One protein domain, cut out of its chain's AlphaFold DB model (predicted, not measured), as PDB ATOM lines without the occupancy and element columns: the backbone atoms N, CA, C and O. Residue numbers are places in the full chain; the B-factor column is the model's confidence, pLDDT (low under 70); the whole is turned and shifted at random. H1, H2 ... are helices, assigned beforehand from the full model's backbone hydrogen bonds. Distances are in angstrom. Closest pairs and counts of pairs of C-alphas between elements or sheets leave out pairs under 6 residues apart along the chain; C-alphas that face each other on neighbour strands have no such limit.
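AT A GLANCE: This is residues 2 to 66 of the 126 residues of an uncharacterized protein of Rhodothermales bacterium (UniProt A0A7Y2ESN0). A long helix, H1, sticks out with its residues 2 to 11 as an arm from a small body, in which H3 and H4 fold back on each other as a helical hairpin. The short helix H2 packs on the last part of H4, and the long stretch of residues 25 to 37, with no named element, loops round the end of the body away from the arm to reach H3. The printed part has 65 residues with four named helices, H1, H2, H3 and H4 in that order, and no named strand; the class is all helix. It is only just loose, close to compact, with a radius of gyration of the C-alphas of 13.0 A, and elongated, with spans of 44 by 23 by 16 A.

IN THESE COORDINATES: H1, the longest helix, is residues 2 to 18 and measures 25.1 A from C-alpha 2 at (171.635, 176.640, 177.068) to C-alpha 18 at (164.245, 153.652, 183.921). H2 is residues 21 to 24, 5.1 A long. H3 is residues 38 to 50, 18.3 A long. H4 is residues 52 to 65, 20.1 A long, and ends with C-alpha 65 at (163.391, 144.114, 171.601).

HOW THE PARTS SIT: H1 touches no helix, but it is close to H4 without clearly touching it; their closest C-alphas, those of Thr 16 and Pro 54, are 7.3 A apart. These two run the same way at a steep tilt of 36 degrees, only just steep. H1 and H3 are apart. H4 and H3 form a helical hairpin: they touch, H4 with residues 54 to 59 alone, and their closest C-alphas, those of Gly 55 and Val 48, are 3.9 A apart. They run opposite ways at a shallow tilt of 26 degrees. H4 only just touches H2, with 3 pairs of C-alphas within 8 A and with residues 62 to 65 of H4 alone; the closest C-alphas, those of Asp 62 and Gly 21, are 6.3 A apart. H2 is close to H1 but not clearly touching it, with the C-alphas of Leu 23 and Gln 17 closest at 7.4 A. In H3 and H4 every pair of O i and N i+4 is within hydrogen-bond range, in H1 12 of 13 are, and H2 is too short for such a pair.

THE WHOLE: The two C-alphas farthest apart, those of Arg 2 and Gly 34, are 44.2 A apart. Without residues 2 to 11, which stand free, the body spans 27 by 19 by 16 A. The printed part has no cut. The link from H2 to H3, 13 residues, is long; the links from H1 to H2 and from H3 to H4 are tight. The mean pLDDT of the printed part is 71.7, and residue 3, residues 13 to 34 and residue 66 are under 70.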
ATOM      1  N   ARG A   2     170.807 177.828 177.415       71.56
ATOM      2  CA  ARG A   2     171.635 176.640 177.068       71.56
ATOM      3  C   ARG A   2     171.820 175.640 178.221       71.56
ATOM      4  O   ARG A   2     171.661 174.448 178.016       71.56
ATOM      5  N   LYS A   3     172.106 176.118 179.439       67.56
ATOM      6  CA  LYS A   3     172.307 175.253 180.619       67.56
ATOM      7  C   LYS A   3     171.029 174.525 181.053       67.56
ATOM      8  O   LYS A   3     171.085 173.353 181.385       67.56
ATOM      9  N   THR A   4     169.879 175.199 180.993       76.94
ATOM     10  CA  THR A   4     168.574 174.604 181.314       76.94
ATOM     11  C   THR A   4     168.146 173.554 180.290       76.94
ATOM     12  O   THR A   4     167.615 172.525 180.686       76.94
ATOM     13  N   LEU A   5     168.445 173.755 179.001       81.44
ATOM     14  CA  LEU A   5     168.216 172.740 177.965       81.44
ATOM     15  C   LEU A   5     169.084 171.495 178.164       81.44
ATOM     16  O   LEU A   5     168.590 170.386 178.021       81.44
ATOM     17  N   VAL A   6     170.356 171.666 178.533       82.19
ATOM     18  CA  VAL A   6     171.264 170.537 178.797       82.19
ATOM     19  C   VAL A   6     170.820 169.739 180.023       82.19
ATOM     20  O   VAL A   6     170.825 168.515 179.980       82.19
ATOM     21  N   VAL A   7     170.388 170.410 181.093       82.38
ATOM     22  CA  VAL A   7     169.859 169.738 182.293       82.38
ATOM     23  C   VAL A   7     168.549 169.010 181.988       82.38
ATOM     24  O   VAL A   7     168.382 167.877 182.426       82.38
ATOM     25  N   ALA A   8     167.652 169.609 181.202       78.81
ATOM     26  CA  ALA A   8     166.418 168.954 180.771       78.81
ATOM     27  C   ALA A   8     166.699 167.726 179.893       78.81
ATOM     28  O   ALA A   8     166.089 166.684 180.099       78.81
ATOM     29  N   LEU A   9     167.659 167.822 178.968       79.25
ATOM     30  CA  LEU A   9     168.076 166.711 178.112       79.25
ATOM     31  C   LEU A   9     168.718 165.578 178.928       79.25
ATOM     32  O   LEU A   9     168.400 164.417 178.706       79.25
ATOM     33  N   LEU A  10     169.571 165.906 179.904       78.44
ATOM     34  CA  LEU A  10     170.193 164.924 180.798       78.44
ATOM     35  C   LEU A  10     169.164 164.229 181.695       78.44
ATOM     36  O   LEU A  10     169.164 163.002 181.799       78.44
ATOM     37  N   ALA A  11     168.259 164.997 182.303       72.44
ATOM     38  CA  ALA A  11     167.174 164.452 183.113       72.44
ATOM     39  C   ALA A  11     166.269 163.536 182.277       72.44
ATOM     40  O   ALA A  11     165.914 162.447 182.714       72.44
ATOM     41  N   PHE A  12     165.972 163.937 181.042       71.25
ATOM     42  CA  PHE A  12     165.218 163.135 180.089       71.25
ATOM     43  C   PHE A  12     165.932 161.825 179.745       71.25
ATOM     44  O   PHE A  12     165.320 160.767 179.833       71.25
ATOM     45  N   THR A  13     167.235 161.866 179.443       66.25
ATOM     46  CA  THR A  13     168.009 160.643 179.172       66.25
ATOM     47  C   THR A  13     168.047 159.700 180.375       66.25
ATOM     48  O   THR A  13     167.882 158.495 180.206       66.25
ATOM     49  N   MET A  14     168.169 160.230 181.595       65.75
ATOM     50  CA  MET A  14     168.123 159.414 182.812       65.75
ATOM     51  C   MET A  14     166.738 158.798 183.042       65.75
ATOM     52  O   MET A  14     166.650 157.629 183.410       65.75
ATOM     53  N   LEU A  15     165.652 159.531 182.769       62.94
ATOM     54  CA  LEU A  15     164.292 158.988 182.856       62.94
ATOM     55  C   LEU A  15     164.043 157.890 181.812       62.94
ATOM     56  O   LEU A  15     163.402 156.892 182.129       62.94
ATOM     57  N   THR A  16     164.590 158.022 180.599       59.56
ATOM     58  CA  THR A  16     164.462 156.981 179.561       59.56
ATOM     59  C   THR A  16     165.216 155.692 179.898       59.56
ATOM     60  O   THR A  16     164.857 154.632 179.395       59.56
ATOM     61  N   GLN A  17     166.219 155.741 180.786       58.31
ATOM     62  CA  GLN A  17     166.902 154.529 181.257       58.31
ATOM     63  C   GLN A  17     166.040 153.706 182.227       58.31
ATOM     64  O   GLN A  17     166.195 152.490 182.270       58.31
ATOM     65  N   ALA A  18     165.119 154.338 182.965       55.53
ATOM     66  CA  ALA A  18     164.245 153.652 183.921       55.53
ATOM     67  C   ALA A  18     163.086 152.880 183.257       55.53
ATOM     68  O   ALA A  18     162.485 152.029 183.902       55.53
ATOM     69  N   GLY A  19     162.775 153.174 181.990       47.62
ATOM     70  CA  GLY A  19     161.743 152.485 181.206       47.62
ATOM     71  C   GLY A  19     162.291 151.509 180.166       47.62
ATOM     72  O   GLY A  19     161.517 150.852 179.493       47.62
ATOM     73  N   CYS A  20     163.613 151.399 180.004       56.72
ATOM     74  CA  CYS A  20     164.178 150.466 179.038       56.72
ATOM     75  C   CYS A  20     164.043 149.044 179.596       56.72
ATOM     76  O   CYS A  20     164.887 148.602 180.385       56.72
ATOM     77  N   GLY A  21     162.998 148.312 179.189       53.34
ATOM     78  CA  GLY A  21     162.779 146.921 179.592       53.34
ATOM     79  C   GLY A  21     163.987 146.025 179.293       53.34
ATOM     80  O   GLY A  21     164.221 145.040 179.983       53.34
ATOM     81  N   THR A  22     164.825 146.420 178.330       50.69
ATOM     82  CA  THR A  22     166.088 145.751 177.973       50.69
ATOM     83  C   THR A  22     167.190 145.914 179.028       50.69
ATOM     84  O   THR A  22     168.042 145.041 179.156       50.69
ATOM     85  N   LEU A  23     167.196 147.015 179.790       55.38
ATOM     86  CA  LEU A  23     168.162 147.240 180.873       55.38
ATOM     87  C   LEU A  23     167.694 146.602 182.187       55.38
ATOM     88  O   LEU A  23     168.514 146.146 182.980       55.38
ATOM     89  N   LEU A  24     166.378 146.593 182.417       56.28
ATOM     90  CA  LEU A  24     165.770 146.042 183.626       56.28
ATOM     91  C   LEU A  24     165.616 144.524 183.570       56.28
ATOM     92  O   LEU A  24     165.767 143.889 184.607       56.28
ATOM     93  N   HIS A  25     165.271 143.962 182.411       54.56
ATOM     94  CA  HIS A  25     165.041 142.528 182.205       54.56
ATOM     95  C   HIS A  25     165.707 142.072 180.890       54.56
ATOM     96  O   HIS A  25     165.018 141.757 179.908       54.56
ATOM     97  N   PRO A  26     167.055 142.063 180.817       54.88
ATOM     98  CA  PRO A  26     167.771 141.614 179.622       54.88
ATOM     99  C   PRO A  26     167.385 140.181 179.219       54.88
ATOM    100  O   PRO A  26     167.376 139.874 178.027       54.88
ATOM    101  N   GLU A  27     166.978 139.341 180.175       55.34
ATOM    102  CA  GLU A  27     166.535 137.956 179.983       55.34
ATOM    103  C   GLU A  27     165.208 137.805 179.222       55.34
ATOM    104  O   GLU A  27     164.896 136.717 178.742       55.34
ATOM    105  N   ARG A  28     164.421 138.882 179.080       54.03
ATOM    106  CA  ARG A  28     163.183 138.890 178.279       54.03
ATOM    107  C   ARG A  28     163.405 139.291 176.817       54.03
ATOM    108  O   ARG A  28     162.468 139.202 176.019       54.03
ATOM    109  N   SER A  29     164.620 139.710 176.460       52.06
ATOM    110  CA  SER A  29     164.971 140.154 175.108       52.06
ATOM    111  C   SER A  29     164.949 138.976 174.133       52.06
ATOM    112  O   SER A  29     165.665 137.997 174.321       52.06
ATOM    113  N   GLY A  30     164.140 139.071 173.075       55.62
ATOM    114  CA  GLY A  30     164.000 138.011 172.064       55.62
ATOM    115  C   GLY A  30     162.652 137.283 172.049       55.62
ATOM    116  O   GLY A  30     162.390 136.552 171.097       55.62
ATOM    117  N   ASN A  31     161.756 137.540 173.012       56.34
ATOM    118  CA  ASN A  31     160.394 136.987 173.015       56.34
ATOM    119  C   ASN A  31     159.510 137.662 171.948       56.34
ATOM    120  O   ASN A  31     158.659 138.490 172.257       56.34
ATOM    121  N   LYS A  32     159.702 137.345 170.664       57.50
ATOM    122  CA  LYS A  32     158.882 137.898 169.574       57.50
ATOM    123  C   LYS A  32     157.665 137.003 169.323       57.50
ATOM    124  O   LYS A  32     157.810 135.847 168.953       57.50
ATOM    125  N   GLY A  33     156.459 137.555 169.500       59.38
ATOM    126  CA  GLY A  33     155.194 136.860 169.203       59.38
ATOM    127  C   GLY A  33     154.454 136.263 170.409       59.38
ATOM    128  O   GLY A  33     153.529 135.476 170.213       59.38
ATOM    129  N   GLY A  34     154.834 136.635 171.638       64.81
ATOM    130  CA  GLY A  34     154.155 136.230 172.875       64.81
ATOM    131  C   GLY A  34     152.909 137.066 173.215       64.81
ATOM    132  O   GLY A  34     152.500 137.960 172.476       64.81
ATOM    133  N   ARG A  35     152.284 136.794 174.369       70.94
ATOM    134  CA  ARG A  35     151.233 137.669 174.932       70.94
ATOM    135  C   ARG A  35     151.864 138.984 175.389       70.94
ATOM    136  O   ARG A  35     152.944 138.955 175.958       70.94
ATOM    137  N   ILE A  36     151.192 140.113 175.172       74.88
ATOM    138  CA  ILE A  36     151.664 141.430 175.632       74.88
ATOM    139  C   ILE A  36     151.596 141.495 177.164       74.88
ATOM    140  O   ILE A  36     150.583 141.097 177.746       74.88
ATOM    141  N   ASP A  37     152.657 141.992 177.800       78.56
ATOM    142  CA  ASP A  37     152.727 142.268 179.233       78.56
ATOM    143  C   ASP A  37     151.989 143.579 179.533       78.56
ATOM    144  O   ASP A  37     152.457 144.657 179.152       78.56
ATOM    145  N   PRO A  38     150.814 143.517 180.190       77.19
ATOM    146  CA  PRO A  38     150.016 144.705 180.438       77.19
ATOM    147  C   PRO A  38     150.731 145.696 181.358       77.19
ATOM    148  O   PRO A  38     150.475 146.888 181.237       77.19
ATOM    149  N   ALA A  39     151.636 145.256 182.240       78.88
ATOM    150  CA  ALA A  39     152.364 146.176 183.113       78.88
ATOM    151  C   ALA A  39     153.292 147.093 182.303       78.88
ATOM    152  O   ALA A  39     153.307 148.304 182.518       78.88
ATOM    153  N   ILE A  40     154.002 146.518 181.329       77.88
ATOM    154  CA  ILE A  40     154.951 147.234 180.465       77.88
ATOM    155  C   ILE A  40     154.188 148.131 179.485       77.88
ATOM    156  O   ILE A  40     154.459 149.326 179.397       77.88
ATOM    157  N   ALA A  41     153.134 147.606 178.853       83.75
ATOM    158  CA  ALA A  41     152.294 148.392 177.948       83.75
ATOM    159  C   ALA A  41     151.603 149.585 178.641       83.75
ATOM    160  O   ALA A  41     151.459 150.652 178.042       83.75
ATOM    161  N   ILE A  42     151.173 149.430 179.901       83.94
ATOM    162  CA  ILE A  42     150.595 150.530 180.689       83.94
ATOM    163  C   ILE A  42     151.663 151.571 181.023       83.94
ATOM    164  O   ILE A  42     151.390 152.766 180.911       83.94
ATOM    165  N   LEU A  43     152.862 151.142 181.418       79.62
ATOM    166  CA  LEU A  43     153.952 152.049 181.766       79.62
ATOM    167  C   LEU A  43     154.365 152.917 180.567       79.62
ATOM    168  O   LEU A  43     154.427 154.143 180.696       79.62
ATOM    169  N   ASP A  44     154.536 152.314 179.392       80.00
ATOM    170  CA  ASP A  44     154.808 153.059 178.160       80.00
ATOM    171  C   ASP A  44     153.629 153.949 177.756       80.00
ATOM    172  O   ASP A  44     153.823 155.089 177.332       80.00
ATOM    173  N   GLY A  45     152.393 153.471 177.932       83.19
ATOM    174  CA  GLY A  45     151.182 154.252 177.677       83.19
ATOM    175  C   GLY A  45     151.094 155.511 178.545       83.19
ATOM    176  O   GLY A  45     150.743 156.585 178.049       83.19
ATOM    177  N   ILE A  46     151.481 155.417 179.820       85.81
ATOM    178  CA  ILE A  46     151.636 156.575 180.713       85.81
ATOM    179  C   ILE A  46     152.742 157.500 180.184       85.81
ATOM    180  O   ILE A  46     152.558 158.720 180.147       85.81
ATOM    181  N   GLY A  47     153.861 156.935 179.722       81.62
ATOM    182  CA  GLY A  47     154.938 157.681 179.071       81.62
ATOM    183  C   GLY A  47     154.447 158.495 177.871       81.62
ATOM    184  O   GLY A  47     154.723 159.690 177.791       81.62
ATOM    185  N   VAL A  48     153.653 157.888 176.985       86.38
ATOM    186  CA  VAL A  48     153.044 158.556 175.823       86.38
ATOM    187  C   VAL A  48     152.075 159.659 176.258       86.38
ATOM    188  O   VAL A  48     152.062 160.731 175.651       86.38
ATOM    189  N   LEU A  49     151.290 159.424 177.315       86.75
ATOM    190  CA  LEU A  49     150.281 160.368 177.802       86.75
ATOM    191  C   LEU A  49     150.892 161.677 178.322       86.75
ATOM    192  O   LEU A  49     150.378 162.754 178.023       86.75
ATOM    193  N   PHE A  50     151.978 161.597 179.096       82.06
ATOM    194  CA  PHE A  50     152.613 162.778 179.696       82.06
ATOM    195  C   PHE A  50     153.749 163.355 178.844       82.06
ATOM    196  O   PHE A  50     154.022 164.555 178.922       82.06
ATOM    197  N   TYR A  51     154.392 162.533 178.012       77.19
ATOM    198  CA  TYR A  51     155.500 162.936 177.155       77.19
ATOM    199  C   TYR A  51     155.483 162.151 175.832       77.19
ATOM    200  O   TYR A  51     156.154 161.136 175.668       77.19
ATOM    201  N   VAL A  52     154.746 162.670 174.848       82.50
ATOM    202  CA  VAL A  52     154.463 161.978 173.575       82.50
ATOM    203  C   VAL A  52     155.718 161.437 172.881       82.50
ATOM    204  O   VAL A  52     155.777 160.255 172.558       82.50
ATOM    205  N   ILE A  53     156.733 162.283 172.657       83.50
ATOM    206  CA  ILE A  53     157.949 161.888 171.926       83.50
ATOM    207  C   ILE A  53     158.740 160.782 172.656       83.50
ATOM    208  O   ILE A  53     158.976 159.748 172.035       83.50
ATOM    209  N   PRO A  54     159.154 160.924 173.933       76.56
ATOM    210  CA  PRO A  54     159.849 159.832 174.627       76.56
ATOM    211  C   PRO A  54     158.993 158.587 174.821       76.56
ATOM    212  O   PRO A  54     159.524 157.491 174.692       76.56
ATOM    213  N   GLY A  55     157.698 158.736 175.118       81.00
ATOM    214  CA  GLY A  55     156.809 157.596 175.320       81.00
ATOM    215  C   GLY A  55     156.693 156.737 174.066       81.00
ATOM    216  O   GLY A  55     156.768 155.517 174.145       81.00
ATOM    217  N   LEU A  56     156.595 157.370 172.892       87.06
ATOM    218  CA  LEU A  56     156.546 156.651 171.620       87.06
ATOM    219  C   LEU A  56     157.862 155.911 171.330       87.06
ATOM    220  O   LEU A  56     157.840 154.803 170.800       87.06
ATOM    221  N   ILE A  57     159.001 156.519 171.679       84.06
ATOM    222  CA  ILE A  57     160.320 155.892 171.524       84.06
ATOM    223  C   ILE A  57     160.444 154.672 172.444       84.06
ATOM    224  O   ILE A  57     160.866 153.623 171.970       84.06
ATOM    225  N   ALA A  58     160.052 154.786 173.718       81.00
ATOM    226  CA  ALA A  58     160.074 153.673 174.673       81.00
ATOM    227  C   ALA A  58     159.209 152.503 174.184       81.00
ATOM    228  O   ALA A  58     159.713 151.394 174.012       81.00
ATOM    229  N   PHE A  59     157.971 152.807 173.783       82.62
ATOM    230  CA  PHE A  59     157.039 151.829 173.228       82.62
ATOM    231  C   PHE A  59     157.615 151.112 171.999       82.62
ATOM    232  O   PHE A  59     157.542 149.890 171.884       82.62
ATOM    233  N   ALA A  60     158.230 151.851 171.069       83.00
ATOM    234  CA  ALA A  60     158.838 151.261 169.877       83.00
ATOM    235  C   ALA A  60     160.027 150.342 170.209       83.00
ATOM    236  O   ALA A  60     160.159 149.276 169.603       83.00
ATOM    237  N   VAL A  61     160.873 150.739 171.163       80.31
ATOM    238  CA  VAL A  61     162.038 149.955 171.602       80.31
ATOM    239  C   VAL A  61     161.605 148.671 172.312       80.31
ATOM    240  O   VAL A  61     162.149 147.601 172.026       80.31
ATOM    241  N   ASP A  62     160.586 148.735 173.170       76.50
ATOM    242  CA  ASP A  62     160.098 147.554 173.881       76.50
ATOM    243  C   ASP A  62     159.386 146.558 172.950       76.50
ATOM    244  O   ASP A  62     159.532 145.336 173.096       76.50
ATOM    245  N   PHE A  63     158.713 147.055 171.907       79.38
ATOM    246  CA  PHE A  63     158.218 146.220 170.809       79.38
ATOM    247  C   PHE A  63     159.345 145.601 169.971       79.38
ATOM    248  O   PHE A  63     159.256 144.420 169.616       79.38
ATOM    249  N   SER A  64     160.398 146.356 169.631       76.81
ATOM    250  CA  SER A  64     161.486 145.856 168.774       76.81
ATOM    251  C   SER A  64     162.341 144.800 169.468       76.81
ATOM    252  O   SER A  64     162.762 143.822 168.831       76.81
ATOM    253  N   ASN A  65     162.566 144.988 170.768       70.12
ATOM    254  CA  ASN A  65     163.391 144.114 171.601       70.12
ATOM    255  C   ASN A  65     162.590 142.929 172.160       70.12
ATOM    256  O   ASN A  65     163.169 141.917 172.562       70.12
ATOM    257  N   GLY A  66     161.258 143.011 172.108       69.25
ATOM    258  CA  GLY A  66     160.353 141.968 172.573       69.25
ATOM    259  C   GLY A  66     160.167 141.950 174.093       69.25
ATOM    260  O   GLY A  66     159.630 140.987 174.629       69.25
TER     261      GLY A  66